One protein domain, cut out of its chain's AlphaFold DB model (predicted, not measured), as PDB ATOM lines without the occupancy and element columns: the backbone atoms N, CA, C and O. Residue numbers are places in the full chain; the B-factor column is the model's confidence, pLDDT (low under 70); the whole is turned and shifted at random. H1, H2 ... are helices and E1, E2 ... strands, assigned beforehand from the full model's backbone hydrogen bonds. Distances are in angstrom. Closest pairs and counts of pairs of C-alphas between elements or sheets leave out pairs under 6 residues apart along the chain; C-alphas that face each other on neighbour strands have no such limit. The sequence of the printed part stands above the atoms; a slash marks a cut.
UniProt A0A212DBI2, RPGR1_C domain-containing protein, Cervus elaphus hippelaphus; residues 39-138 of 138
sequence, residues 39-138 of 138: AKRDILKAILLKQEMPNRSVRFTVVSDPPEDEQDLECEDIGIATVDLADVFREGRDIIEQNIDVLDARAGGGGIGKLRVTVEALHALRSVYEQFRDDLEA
ATOM      1  N   ALA A  39     201.597 187.366 154.023       91.88
ATOM      2  CA  ALA A  39     201.136 186.927 155.346       91.88
ATOM      3  C   ALA A  39     199.840 186.090 155.299       91.88
ATOM      4  O   ALA A  39     199.697 185.106 156.024       91.88
ATOM      5  N   LYS A  40     198.891 186.436 154.417       91.75
ATOM      6  CA  LYS A  40     197.670 185.634 154.223       91.75
ATOM      7  C   LYS A  40     197.985 184.309 153.536       91.75
ATOM      8  O   LYS A  40     197.390 183.289 153.874       91.75
ATOM      9  N   ARG A  41     198.922 184.313 152.585       93.56
ATOM     10  CA  ARG A  41     199.374 183.097 151.897       93.56
ATOM     11  C   ARG A  41     200.111 182.156 152.848       93.56
ATOM     12  O   ARG A  41     199.900 180.955 152.750       93.56
ATOM     13  N   ASP A  42     200.866 182.676 153.813       90.44
ATOM     14  CA  ASP A  42     201.519 181.879 154.858       90.44
ATOM     15  C   ASP A  42     200.494 181.202 155.780       90.44
ATOM     16  O   ASP A  42     200.626 180.017 156.092       90.44
ATOM     17  N   ILE A  43     199.416 181.908 156.145       89.56
ATOM     18  CA  ILE A  43     198.289 181.319 156.887       89.56
ATOM     19  C   ILE A  43     197.644 180.192 156.070       89.56
ATOM     20  O   ILE A  43     197.469 179.088 156.585       89.56
ATOM     21  N   LEU A  44     197.324 180.433 154.792       91.19
ATOM     22  CA  LEU A  44     196.747 179.406 153.915       91.19
ATOM     23  C   LEU A  44     197.685 178.205 153.748       91.19
ATOM     24  O   LEU A  44     197.235 177.065 153.804       91.19
ATOM     25  N   LYS A  45     198.992 178.442 153.611       91.19
ATOM     26  CA  LYS A  45     200.016 177.395 153.562       91.19
ATOM     27  C   LYS A  45     199.987 176.537 154.828       91.19
ATOM     28  O   LYS A  45     199.963 175.314 154.717       91.19
ATOM     29  N   ALA A  46     199.932 177.144 156.013       89.38
ATOM     30  CA  ALA A  46     199.850 176.407 157.276       89.38
ATOM     31  C   ALA A  46     198.574 175.546 157.376       89.38
ATOM     32  O   ALA A  46     198.645 174.392 157.804       89.38
ATOM     33  N   ILE A  47     197.430 176.063 156.902       88.50
ATOM     34  CA  ILE A  47     196.167 175.308 156.813       88.50
ATOM     35  C   ILE A  47     196.321 174.089 155.892       88.50
ATOM     36  O   ILE A  47     195.959 172.975 156.270       88.50
ATOM     37  N   LEU A  48     196.894 174.278 154.699       88.50
ATOM     38  CA  LEU A  48     197.089 173.210 153.712       88.50
ATOM     39  C   LEU A  48     198.051 172.118 154.197       88.50
ATOM     40  O   LEU A  48     197.855 170.941 153.898       88.50
ATOM     41  N   LEU A  49     199.059 172.493 154.984       85.19
ATOM     42  CA  LEU A  49     200.008 171.562 155.598       85.19
ATOM     43  C   LEU A  49     199.447 170.848 156.839       85.19
ATOM     44  O   LEU A  49     200.178 170.096 157.482       85.19
ATOM     45  N   LYS A  50     198.162 171.052 157.167       72.38
ATOM     46  CA  LYS A  50     197.484 170.483 158.342       72.38
ATOM     47  C   LYS A  50     198.231 170.745 159.653       72.38
ATOM     48  O   LYS A  50     198.156 169.933 160.574       72.38
ATOM     49  N   GLN A  51     198.943 171.866 159.754       67.69
ATOM     50  CA  GLN A  51     199.410 172.318 161.059       67.69
ATOM     51  C   GLN A  51     198.160 172.620 161.885       67.69
ATOM     52  O   GLN A  51     197.260 173.299 161.388       67.69
ATOM     53  N   GLU A  52     198.058 172.055 163.093       60.25
ATOM     54  CA  GLU A  52     196.922 172.316 163.979       60.25
ATOM     55  C   GLU A  52     196.817 173.823 164.211       60.25
ATOM     56  O   GLU A  52     197.594 174.430 164.945       60.25
ATOM     57  N   MET A  53     195.869 174.436 163.510       64.69
ATOM     58  CA  MET A  53     195.659 175.869 163.490       64.69
ATOM     59  C   MET A  53     194.233 176.136 163.959       64.69
ATOM     60  O   MET A  53     193.296 175.535 163.420       64.69
ATOM     61  N   PRO A  54     194.027 177.076 164.897       61.50
ATOM     62  CA  PRO A  54     192.688 177.425 165.368       61.50
ATOM     63  C   PRO A  54     191.778 177.970 164.249       61.50
ATOM     64  O   PRO A  54     190.561 177.950 164.388       61.50
ATOM     65  N   ASN A  55     192.351 178.391 163.111       68.12
ATOM     66  CA  ASN A  55     191.664 179.111 162.033       68.12
ATOM     67  C   ASN A  55     191.711 178.383 160.672       68.12
ATOM     68  O   ASN A  55     191.902 179.015 159.637       68.12
ATOM     69  N   ARG A  56     191.566 177.050 160.650       82.44
ATOM     70  CA  ARG A  56     191.542 176.259 159.394       82.44
ATOM     71  C   ARG A  56     190.278 176.425 158.543       82.44
ATOM     72  O   ARG A  56     190.256 176.044 157.375       82.44
ATOM     73  N   SER A  57     189.226 176.978 159.135       87.56
ATOM     74  CA  SER A  57     187.900 177.058 158.532       87.56
ATOM     75  C   SER A  57     187.441 178.494 158.330       87.56
ATOM     76  O   SER A  57     187.655 179.347 159.192       87.56
ATOM     77  N   VAL A  58     186.695 178.729 157.254       89.25
ATOM     78  CA  VAL A  58     185.821 179.897 157.149       89.25
ATOM     79  C   VAL A  58     184.630 179.663 158.074       89.25
ATOM     80  O   VAL A  58     183.921 178.666 157.931       89.25
ATOM     81  N   ARG A  59     184.439 180.560 159.043       90.19
ATOM     82  CA  ARG A  59     183.349 180.498 160.018       90.19
ATOM     83  C   ARG A  59     182.296 181.547 159.686       90.19
ATOM     84  O   ARG A  59     182.611 182.728 159.580       90.19
ATOM     85  N   PHE A  60     181.056 181.098 159.562       91.00
ATOM     86  CA  PHE A  60     179.873 181.934 159.459       91.00
ATOM     87  C   PHE A  60     179.192 181.946 160.821       91.00
ATOM     88  O   PHE A  60     178.823 180.886 161.333       91.00
ATOM     89  N   THR A  61     179.040 183.132 161.395       90.81
ATOM     90  CA  THR A  61     178.294 183.332 162.637       90.81
ATOM     91  C   THR A  61     176.934 183.918 162.292       90.81
ATOM     92  O   THR A  61     176.843 184.919 161.582       90.81
ATOM     93  N   VAL A  62     175.878 183.264 162.760       89.75
ATOM     94  CA  VAL A  62     174.510 183.771 162.708       89.75
ATOM     95  C   VAL A  62     174.265 184.495 164.018       89.75
ATOM     96  O   VAL A  62     174.443 183.899 165.080       89.75
ATOM     97  N   VAL A  63     173.857 185.756 163.926       90.50
ATOM     98  CA  VAL A  63     173.590 186.613 165.083       90.50
ATOM     99  C   VAL A  63     172.116 186.992 165.146       90.50
ATOM    100  O   VAL A  63     171.455 187.058 164.105       90.50
ATOM    101  N   SER A  64     171.593 187.225 166.347       88.31
ATOM    102  CA  SER A  64     170.287 187.858 166.527       88.31
ATOM    103  C   SER A  64     170.434 189.375 166.580       88.31
ATOM    104  O   SER A  64     171.243 189.891 167.349       88.31
ATOM    105  N   ASP A  65     169.625 190.068 165.784       86.19
ATOM    106  CA  ASP A  65     169.472 191.520 165.855       86.19
ATOM    107  C   ASP A  65     168.478 191.860 166.987       86.19
ATOM    108  O   ASP A  65     167.379 191.285 166.983       86.19
ATOM    109  N   PRO A  66     168.844 192.695 167.981       85.12
ATOM    110  CA  PRO A  66     167.929 193.103 169.044       85.12
ATOM    111  C   PRO A  66     166.668 193.792 168.489       85.12
ATOM    112  O   PRO A  66     166.717 194.408 167.422       85.12
ATOM    113  N   PRO A  67     165.521 193.715 169.187       86.31
ATOM    114  CA  PRO A  67     164.325 194.449 168.783       86.31
ATOM    115  C   PRO A  67     164.547 195.972 168.870       86.31
ATOM    116  O   PRO A  67     165.437 196.445 169.574       86.31
ATOM    117  N   GLU A  68     163.737 196.756 168.143       86.88
ATOM    118  CA  GLU A  68     163.945 198.209 167.985       86.88
ATOM    119  C   GLU A  68     164.024 198.983 169.315       86.88
ATOM    120  O   GLU A  68     164.730 199.990 169.393       86.88
ATOM    121  N   ASP A  69     163.309 198.522 170.343       88.88
ATOM    122  CA  ASP A  69     163.246 199.091 171.692       88.88
ATOM    123  C   ASP A  69     164.413 198.678 172.605       88.88
ATOM    124  O   ASP A  69     164.605 199.282 173.660       88.88
ATOM    125  N   GLU A  70     165.227 197.712 172.178       86.69
ATOM    126  CA  GLU A  70     166.400 197.207 172.898       86.69
ATOM    127  C   GLU A  70     167.686 197.314 172.054       86.69
ATOM    128  O   GLU A  70     168.653 196.595 172.289       86.69
ATOM    129  N   GLN A  71     167.732 198.235 171.083       83.88
ATOM    130  CA  GLN A  71     168.885 198.425 170.181       83.88
ATOM    131  C   GLN A  71     170.205 198.801 170.877       83.88
ATOM    132  O   GLN A  71     171.261 198.734 170.252       83.88
ATOM    133  N   ASP A  72     170.165 199.182 172.155       88.25
ATOM    134  CA  ASP A  72     171.369 199.408 172.964       88.25
ATOM    135  C   ASP A  72     172.049 198.091 173.407       88.25
ATOM    136  O   ASP A  72     173.159 198.124 173.946       88.25
ATOM    137  N   LEU A  73     171.404 196.932 173.215       87.94
ATOM    138  CA  LEU A  73     171.969 195.614 173.512       87.94
ATOM    139  C   LEU A  73     172.920 195.129 172.406       87.94
ATOM    140  O   LEU A  73     172.787 195.469 171.233       87.94
ATOM    141  N   GLU A  74     173.882 194.283 172.780       88.00
ATOM    142  CA  GLU A  74     174.783 193.631 171.825       88.00
ATOM    143  C   GLU A  74     174.077 192.483 171.084       88.00
ATOM    144  O   GLU A  74     173.250 191.770 171.658       88.00
ATOM    145  N   CYS A  75     174.432 192.261 169.813       90.56
ATOM    146  CA  CYS A  75     173.963 191.093 169.070       90.56
ATOM    147  C   CYS A  75     174.480 189.797 169.720       90.56
ATOM    148  O   CYS A  75     175.660 189.694 170.053       90.56
ATOM    149  N   GLU A  76     173.622 188.782 169.832       88.69
ATOM    150  CA  GLU A  76     174.005 187.466 170.353       88.69
ATOM    151  C   GLU A  76     174.375 186.513 169.208       88.69
ATOM    152  O   GLU A  76     173.635 186.382 168.230       88.69
ATOM    153  N   ASP A  77     175.489 185.792 169.351       91.19
ATOM    154  CA  ASP A  77     175.843 184.669 168.483       91.19
ATOM    155  C   ASP A  77     174.881 183.497 168.738       91.19
ATOM    156  O   ASP A  77     174.991 182.780 169.733       91.19
ATOM    157  N   ILE A  78     173.951 183.259 167.815       91.25
ATOM    158  CA  ILE A  78     172.952 182.189 167.938       91.25
ATOM    159  C   ILE A  78     173.337 180.924 167.172       91.25
ATOM    160  O   ILE A  78     172.832 179.843 167.477       91.25
ATOM    161  N   GLY A  79     174.226 181.022 166.180       92.19
ATOM    162  CA  GLY A  79     174.585 179.877 165.351       92.19
ATOM    163  C   GLY A  79     175.956 179.955 164.703       92.19
ATOM    164  O   GLY A  79     176.431 181.029 164.349       92.19
ATOM    165  N   ILE A  80     176.575 178.795 164.494       92.00
ATOM    166  CA  ILE A  80     177.869 178.658 163.824       92.00
ATOM    167  C   ILE A  80     177.747 177.658 162.675       92.00
ATOM    168  O   ILE A  80     177.275 176.538 162.857       92.00
ATOM    169  N   ALA A  81     178.237 178.043 161.501       92.69
ATOM    170  CA  ALA A  81     178.488 177.135 160.389       92.69
ATOM    171  C   ALA A  81     179.937 177.281 159.912       92.69
ATOM    172  O   ALA A  81     180.506 178.374 159.950       92.69
ATOM    173  N   THR A  82     180.558 176.189 159.473       92.56
ATOM    174  CA  THR A  82     181.974 176.183 159.088       92.56
ATOM    175  C   THR A  82     182.203 175.503 157.746       92.56
ATOM    176  O   THR A  82     181.518 174.554 157.373       92.56
ATOM    177  N   VAL A  83     183.202 176.002 157.021       92.94
ATOM    178  CA  VAL A  83     183.762 175.379 155.818       92.94
ATOM    179  C   VAL A  83     185.256 175.194 156.047       92.94
ATOM    180  O   VAL A  83     185.966 176.176 156.253       92.94
ATOM    181  N   ASP A  84     185.742 173.953 156.016       91.88
ATOM    182  CA  ASP A  84     187.173 173.656 156.120       91.88
ATOM    183  C   ASP A  84     187.858 173.877 154.759       91.88
ATOM    184  O   ASP A  84     187.507 173.258 153.752       91.88
ATOM    185  N   LEU A  85     188.844 174.777 154.713       92.00
ATOM    186  CA  LEU A  85     189.563 175.082 153.474       92.00
ATOM    187  C   LEU A  85     190.464 173.924 153.023       92.00
ATOM    188  O   LEU A  85     190.702 173.765 151.824       92.00
ATOM    189  N   ALA A  86     190.936 173.087 153.951       89.88
ATOM    190  CA  ALA A  86     191.673 171.878 153.602       89.88
ATOM    191  C   ALA A  86     190.767 170.862 152.888       89.88
ATOM    192  O   ALA A  86     191.242 170.132 152.016       89.88
ATOM    193  N   ASP A  87     189.469 170.845 153.202       91.81
ATOM    194  CA  ASP A  87     188.493 169.988 152.527       91.81
ATOM    195  C   ASP A  87     188.215 170.480 151.108       91.81
ATOM    196  O   ASP A  87     188.278 169.680 150.178       91.81
ATOM    197  N   VAL A  88     188.042 171.793 150.912       94.31
ATOM    198  CA  VAL A  88     187.934 172.407 149.571       94.31
ATOM    199  C   VAL A  88     189.140 172.039 148.700       94.31
ATOM    200  O   VAL A  88     188.991 171.631 147.546       94.31
ATOM    201  N   PHE A  89     190.350 172.128 149.261       93.88
ATOM    202  CA  PHE A  89     191.572 171.755 148.552       93.88
ATOM    203  C   PHE A  89     191.633 170.257 148.228       93.88
ATOM    204  O   PHE A  89     191.907 169.882 147.087       93.88
ATOM    205  N   ARG A  90     191.355 169.400 149.217       92.81
ATOM    206  CA  ARG A  90     191.405 167.935 149.102       92.81
ATOM    207  C   ARG A  90     190.368 167.385 148.128       92.81
ATOM    208  O   ARG A  90     190.679 166.469 147.374       92.81
ATOM    209  N   GLU A  91     189.150 167.917 148.152       95.38
ATOM    210  CA  GLU A  91     188.091 167.555 147.205       95.38
ATOM    211  C   GLU A  91     188.332 168.142 145.811       95.38
ATOM    212  O   GLU A  91     187.758 167.666 144.833       95.38
ATOM    213  N   GLY A  92     189.184 169.164 145.707       96.56
ATOM    214  CA  GLY A  92     189.585 169.746 144.434       96.56
ATOM    215  C   GLY A  92     188.453 170.478 143.714       96.56
ATOM    216  O   GLY A  92     188.487 170.556 142.484       96.56
ATOM    217  N   ARG A  93     187.465 170.996 144.455       97.38
ATOM    218  CA  ARG A  93     186.297 171.713 143.921       97.38
ATOM    219  C   ARG A  93     185.852 172.827 144.865       97.38
ATOM    220  O   ARG A  93     185.893 172.660 146.080       97.38
ATOM    221  N   ASP A  94     185.383 173.930 144.294       97.06
ATOM    222  CA  ASP A  94     184.742 175.006 145.048       97.06
ATOM    223  C   ASP A  94     183.358 174.585 145.570       97.06
ATOM    224  O   ASP A  94     182.720 173.651 145.069       97.06
ATOM    225  N   ILE A  95     182.871 175.301 146.584       96.12
ATOM    226  CA  ILE A  95     181.521 175.121 147.117       96.12
ATOM    227  C   ILE A  95     180.616 176.133 146.428       96.12
ATOM    228  O   ILE A  95     180.778 177.327 146.636       96.12
ATOM    229  N   ILE A  96     179.653 175.674 145.632       95.38
ATOM    230  CA  ILE A  96     178.729 176.546 144.896       95.38
ATOM    231  C   ILE A  96     177.298 176.291 145.370       95.38
ATOM    232  O   ILE A  96     176.800 175.174 145.228       95.38
ATOM    233  N   GLU A  97     176.657 177.315 145.939       93.56
ATOM    234  CA  GLU A  97     175.261 177.304 146.408       93.56
ATOM    235  C   GLU A  97     174.861 176.087 147.270       93.56
ATOM    236  O   GLU A  97     173.717 175.620 147.237       93.56
ATOM    237  N   GLN A  98     175.786 175.563 148.078       94.00
ATOM    238  CA  GLN A  98     175.526 174.385 148.909       94.00
ATOM    239  C   GLN A  98     174.951 174.787 150.268       94.00
ATOM    240  O   GLN A  98     175.327 175.807 150.840       94.00
ATOM    241  N   ASN A  99     174.039 173.970 150.801       94.44
ATOM    242  CA  ASN A  99     173.530 174.145 152.160       94.44
ATOM    243  C   ASN A  99     174.477 173.470 153.161       94.44
ATOM    244  O   ASN A  99     174.676 172.259 153.073       94.44
ATOM    245  N   ILE A 100     174.976 174.224 154.134       93.81
ATOM    246  CA  ILE A 100     175.739 173.721 155.282       93.81
ATOM    247  C   ILE A 100     174.899 173.824 156.554       93.81
ATOM    248  O   ILE A 100     174.029 174.693 156.652       93.81
ATOM    249  N   ASP A 101     175.119 172.925 157.510       93.50
ATOM    250  CA  ASP A 101     174.377 172.936 158.769       93.50
ATOM    251  C   ASP A 101     174.850 174.086 159.668       93.50
ATOM    252  O   ASP A 101     176.042 174.375 159.769       93.50
ATOM    253  N   VAL A 102     173.887 174.743 160.314       93.12
ATOM    254  CA  VAL A 102     174.125 175.744 161.354       93.12
ATOM    255  C   VAL A 102     173.907 175.060 162.694       93.12
ATOM    256  O   VAL A 102     172.811 174.562 162.966       93.12
ATOM    257  N   LEU A 103     174.949 175.024 163.511       92.44
ATOM    258  CA  LEU A 103     174.921 174.478 164.861       92.44
ATOM    259  C   LEU A 103     174.575 175.586 165.849       92.44
ATOM    260  O   LEU A 103     175.021 176.716 165.666       92.44
ATOM    261  N   ASP A 104     173.798 175.266 166.882       91.69
ATOM    262  CA  ASP A 104     173.529 176.192 167.980       91.69
ATOM    263  C   ASP A 104     174.854 176.598 168.634       91.69
ATOM    264  O   ASP A 104     175.612 175.740 169.096       91.69
ATOM    265  N   ALA A 105     175.145 177.898 168.636       88.56
ATOM    266  CA  ALA A 105     176.328 178.441 169.299       88.56
ATOM    267  C   ALA A 105     176.160 178.468 170.827       88.56
ATOM    268  O   ALA A 105     177.143 178.505 171.569       88.56
ATOM    269  N   ARG A 106     174.913 178.408 171.300       84.38
ATOM    270  CA  ARG A 106     174.560 178.302 172.713       84.38
ATOM    271  C   ARG A 106     174.734 176.847 173.147       84.38
ATOM    272  O   ARG A 106     174.860 175.938 172.327       84.38
ATOM    273  N   ALA A 107     174.714 176.598 174.454       70.38
ATOM    274  CA  ALA A 107     175.083 175.320 175.082       70.38
ATOM    275  C   ALA A 107     174.286 174.057 174.642       70.38
ATOM    276  O   ALA A 107     174.483 172.985 175.211       70.38
ATOM    277  N   GLY A 108     173.387 174.156 173.656       68.81
ATOM    278  CA  GLY A 108     172.563 173.068 173.139       68.81
ATOM    279  C   GLY A 108     173.195 172.221 172.030       68.81
ATOM    280  O   GLY A 108     172.753 171.089 171.850       68.81
ATOM    281  N   GLY A 109     174.190 172.723 171.280       69.69
ATOM    282  CA  GLY A 109     174.944 171.972 170.253       69.69
ATOM    283  C   GLY A 109     174.128 171.316 169.118       69.69
ATOM    284  O   GLY A 109     174.692 170.621 168.272       69.69
ATOM    285  N   GLY A 110     172.807 171.498 169.093       86.94
ATOM    286  CA  GLY A 110     171.908 170.935 168.092       86.94
ATOM    287  C   GLY A 110     171.948 171.718 166.784       86.94
ATOM    288  O   GLY A 110     172.248 172.908 166.767       86.94
ATOM    289  N   GLY A 111     171.617 171.065 165.669       90.19
ATOM    290  CA  GLY A 111     171.431 171.762 164.395       90.19
ATOM    291  C   GLY A 111     170.188 172.652 164.443       90.19
ATOM    292  O   GLY A 111     169.080 172.146 164.620       90.19
ATOM    293  N   ILE A 112     170.361 173.962 164.258       90.31
ATOM    294  CA  ILE A 112     169.277 174.963 164.317       90.31
ATOM    295  C   ILE A 112     168.804 175.419 162.936       90.31
ATOM    296  O   ILE A 112     167.779 176.087 162.810       90.31
ATOM    297  N   GLY A 113     169.521 175.046 161.875       90.19
ATOM    298  CA  GLY A 113     169.153 175.432 160.522       90.19
ATOM    299  C   GLY A 113     170.184 175.039 159.479       90.19
ATOM    300  O   GLY A 113     171.096 174.255 159.736       90.19
ATOM    301  N   LYS A 114     170.015 175.592 158.278       92.44
ATOM    302  CA  LYS A 114     170.969 175.452 157.178       92.44
ATOM    303  C   LYS A 114     171.247 176.813 156.554       92.44
ATOM    304  O   LYS A 114     170.313 177.589 156.358       92.44
ATOM    305  N   LEU A 115     172.501 177.058 156.191       91.62
ATOM    306  CA  LEU A 115     172.949 178.247 155.475       91.62
ATOM    307  C   LEU A 115     173.364 177.852 154.057       91.62
ATOM    308  O   LEU A 115     174.149 176.923 153.883       91.62
ATOM    309  N   ARG A 116     172.845 178.543 153.038       93.69
ATOM    310  CA  ARG A 116     173.295 178.354 151.654       93.69
ATOM    311  C   ARG A 116     174.512 179.237 151.396       93.69
ATOM    312  O   ARG A 116     174.401 180.451 151.525       93.69
ATOM    313  N   VAL A 117     175.638 178.640 151.008       93.00
ATOM    314  CA  VAL A 117     176.912 179.348 150.819       93.00
ATOM    315  C   VAL A 117     177.549 179.058 149.463       93.00
ATOM    316  O   VAL A 117     177.384 177.977 148.895       93.00
ATOM    317  N   THR A 118     178.334 180.028 148.997       94.31
ATOM    318  CA  THR A 118     179.298 179.870 147.908       94.31
ATOM    319  C   THR A 118     180.679 180.258 148.434       94.31
ATOM    320  O   THR A 118     180.842 181.341 148.995       94.31
ATOM    321  N   VAL A 119     181.661 179.372 148.276       94.50
ATOM    322  CA  VAL A 119     183.064 179.572 148.652       94.50
ATOM    323  C   VAL A 119     183.934 179.188 147.460       94.50
ATOM    324  O   VAL A 119     184.087 178.007 147.147       94.50
ATOM    325  N   GLU A 120     184.503 180.206 146.819       95.81
ATOM    326  CA  GLU A 120     185.437 180.086 145.699       95.81
ATOM    327  C   GLU A 120     186.859 180.317 146.224       95.81
ATOM    328  O   GLU A 120     187.267 181.450 146.484       95.81
ATOM    329  N   ALA A 121     187.605 179.237 146.450       95.06
ATOM    330  CA  ALA A 121     188.923 179.288 147.084       95.06
ATOM    331  C   ALA A 121     189.946 178.344 146.445       95.06
ATOM    332  O   ALA A 121     191.148 178.541 146.627       95.06
ATOM    333  N   LEU A 122     189.515 177.344 145.672       96.62
ATOM    334  CA  LEU A 122     190.382 176.292 145.150       96.62
ATOM    335  C   LEU A 122     191.566 176.843 144.352       96.62
ATOM    336  O   LEU A 122     192.698 176.400 144.542       96.62
ATOM    337  N   HIS A 123     191.312 177.811 143.470       96.00
ATOM    338  CA  HIS A 123     192.360 178.417 142.651       96.00
ATOM    339  C   HIS A 123     193.447 179.073 143.516       96.00
ATOM    340  O   HIS A 123     194.639 178.840 143.316       96.00
ATOM    341  N   ALA A 124     193.038 179.846 144.523       94.69
ATOM    342  CA  ALA A 124     193.961 180.475 145.460       94.69
ATOM    343  C   ALA A 124     194.748 179.437 146.276       94.69
ATOM    344  O   ALA A 124     195.964 179.557 146.411       94.69
ATOM    345  N   LEU A 125     194.074 178.398 146.777       94.75
ATOM    346  CA  LEU A 125     194.701 177.329 147.558       94.75
ATOM    347  C   LEU A 125     195.756 176.569 146.736       94.75
ATOM    348  O   LEU A 125     196.853 176.324 147.232       94.75
ATOM    349  N   ARG A 126     195.471 176.267 145.461       95.56
ATOM    350  CA  ARG A 126     196.447 175.663 144.534       95.56
ATOM    351  C   ARG A 126     197.649 176.567 144.295       95.56
ATOM    352  O   ARG A 126     198.771 176.104 144.447       95.56
ATOM    353  N   SER A 127     197.427 177.854 144.030       95.44
ATOM    354  CA  SER A 127     198.519 178.820 143.839       95.44
ATOM    355  C   SER A 127     199.446 178.913 145.061       95.44
ATOM    356  O   SER A 127     200.665 179.025 144.919       95.44
ATOM    357  N   VAL A 128     198.889 178.869 146.276       94.25
ATOM    358  CA  VAL A 128     199.680 178.852 147.520       94.25
ATOM    359  C   VAL A 128     200.486 177.561 147.644       94.25
ATOM    360  O   VAL A 128     201.670 177.613 147.976       94.25
ATOM    361  N   TYR A 129     199.867 176.415 147.353       92.81
ATOM    362  CA  TYR A 129     200.534 175.116 147.411       92.81
ATOM    363  C   TYR A 129     201.670 174.985 146.386       92.81
ATOM    364  O   TYR A 129     202.747 174.507 146.728       92.81
ATOM    365  N   GLU A 130     201.449 175.438 145.151       92.31
ATOM    366  CA  GLU A 130     202.452 175.422 144.081       92.31
ATOM    367  C   GLU A 130     203.669 176.266 144.444       92.31
ATOM    368  O   GLU A 130     204.784 175.761 144.387       92.31
ATOM    369  N   GLN A 131     203.463 177.495 144.935       88.12
ATOM    370  CA  GLN A 131     204.581 178.315 145.405       88.12
ATOM    371  C   GLN A 131     205.381 177.612 146.504       88.12
ATOM    372  O   GLN A 131     206.603 177.670 146.496       88.12
ATOM    373  N   PHE A 132     204.707 176.949 147.445       85.38
ATOM    374  CA  PHE A 132     205.413 176.202 148.479       85.38
ATOM    375  C   PHE A 132     206.240 175.044 147.909       85.38
ATOM    376  O   PHE A 132     207.349 174.810 148.385       85.38
ATOM    377  N   ARG A 133     205.706 174.306 146.932       85.00
ATOM    378  CA  ARG A 133     206.446 173.214 146.297       85.00
ATOM    379  C   ARG A 133     207.703 173.742 145.606       85.00
ATOM    380  O   ARG A 133     208.765 173.163 145.798       85.00
ATOM    381  N   ASP A 134     207.587 174.856 144.891       80.38
ATOM    382  CA  ASP A 134     208.719 175.490 144.210       80.38
ATOM    383  C   ASP A 134     209.780 175.984 145.217       80.38
ATOM    384  O   ASP A 134     210.970 175.795 144.989       80.38
ATOM    385  N   ASP A 135     209.365 176.538 146.369       74.50
ATOM    386  CA  ASP A 135     210.274 176.945 147.459       74.50
ATOM    387  C   ASP A 135     211.045 175.754 148.076       74.50
ATOM    388  O   ASP A 135     212.080 175.956 148.706       74.50
ATOM    389  N   LEU A 136     210.528 174.523 147.960       70.69
ATOM    390  CA  LEU A 136     211.158 173.305 148.490       70.69
ATOM    391  C   LEU A 136     212.163 172.682 147.504       70.69
ATOM    392  O   LEU A 136     213.017 171.896 147.913       70.69
ATOM    393  N   GLU A 137     212.021 172.993 146.213       67.12
ATOM    394  CA  GLU A 137     212.858 172.494 145.112       67.12
ATOM    395  C   GLU A 137     213.993 173.472 144.728       67.12
ATOM    396  O   GLU A 137     214.849 173.111 143.916       67.12
ATOM    397  N   ALA A 138     214.006 174.679 145.308       55.16
ATOM    398  CA  ALA A 138     214.998 175.743 145.102       55.16
ATOM    399  C   ALA A 138     216.134 175.723 146.142       55.16
ATOM    400  O   ALA A 138     217.277 176.058 145.750       55.16
TER     401      ALA A 138
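What this domain is: This is residues 39 to 138 of the 138 residues of the protein "RPGR1_C domain-containing protein" of Cervus elaphus hippelaphus (UniProt A0A212DBI2). A strongly twisted sheet of two antiparallel hairpins curls like part of a barrel, and three crossed helices cluster at one end of it. The tip of the E1 to E2 loop, residues 67 to 72, sticks out at one end of the long axis and residues 133 to 138 at the other. The 100 printed residues hold H1 E1 E2 H2 E3 E4 H3 along the chain, a mixed class, with the sheet in the order E1 E2 E3 E4. The whole is loose, with a radius of gyration of the C-alphas of 17.4 A and spans of 62 by 26 by 23 A.

Where its parts are: Find C-alpha 57 at (187.900, 177.058, 158.532); there E1, residues 57 to 64, begins its 22.2 A. E2 is residues 76 to 84, 23.8 A; E3 is 95 to 104, 22.4 A; E4 is 111 to 119, 21.1 A. H1 is residues 39 to 48, from (201.136, 186.927, 155.346), and H2 is 85 to 91. H3, residues 122 to 137, runs 22.8 A to C-alpha 137 at (212.858, 172.494, 145.112).

How they stand to each other: In the hairpin E1 and E2, look for N 60 and O 81, 2.8 A apart. Between E2 and E3, N 80 and O 103 are at 2.8 A; in the hairpin E3 and E4, N 100 and O 115 are at 2.8 A. E3 bends by 75 degrees at residue 98. H2 only grazes the sheet, with residues 85 to 90. H1 touches H2 at a steep tilt of 48 degrees, closest at the C-alphas of Leu 48 and Ala 86, 5.6 A. H3 touches H1 with residues 125 to 132 alone, about perpendicular at 90 degrees, closest at the C-alphas of Arg 41 and Val 128, 6.1 A. H3 touches H2 with residues 122 to 126 alone, closest at the C-alphas of Phe 89 and Leu 122, 5.8 A. In H1, H2 and H3 every O i to N i+4 pair is within hydrogen-bond range.

The domain as a whole: The C-alphas farthest apart, of Asp 69 and Ala 138, are 62.7 A apart. The printed part has no cut; the link E1 to E2 is long. Confidence is under 70 at residues 51 to 55, 108 to 109 and 137 to 138.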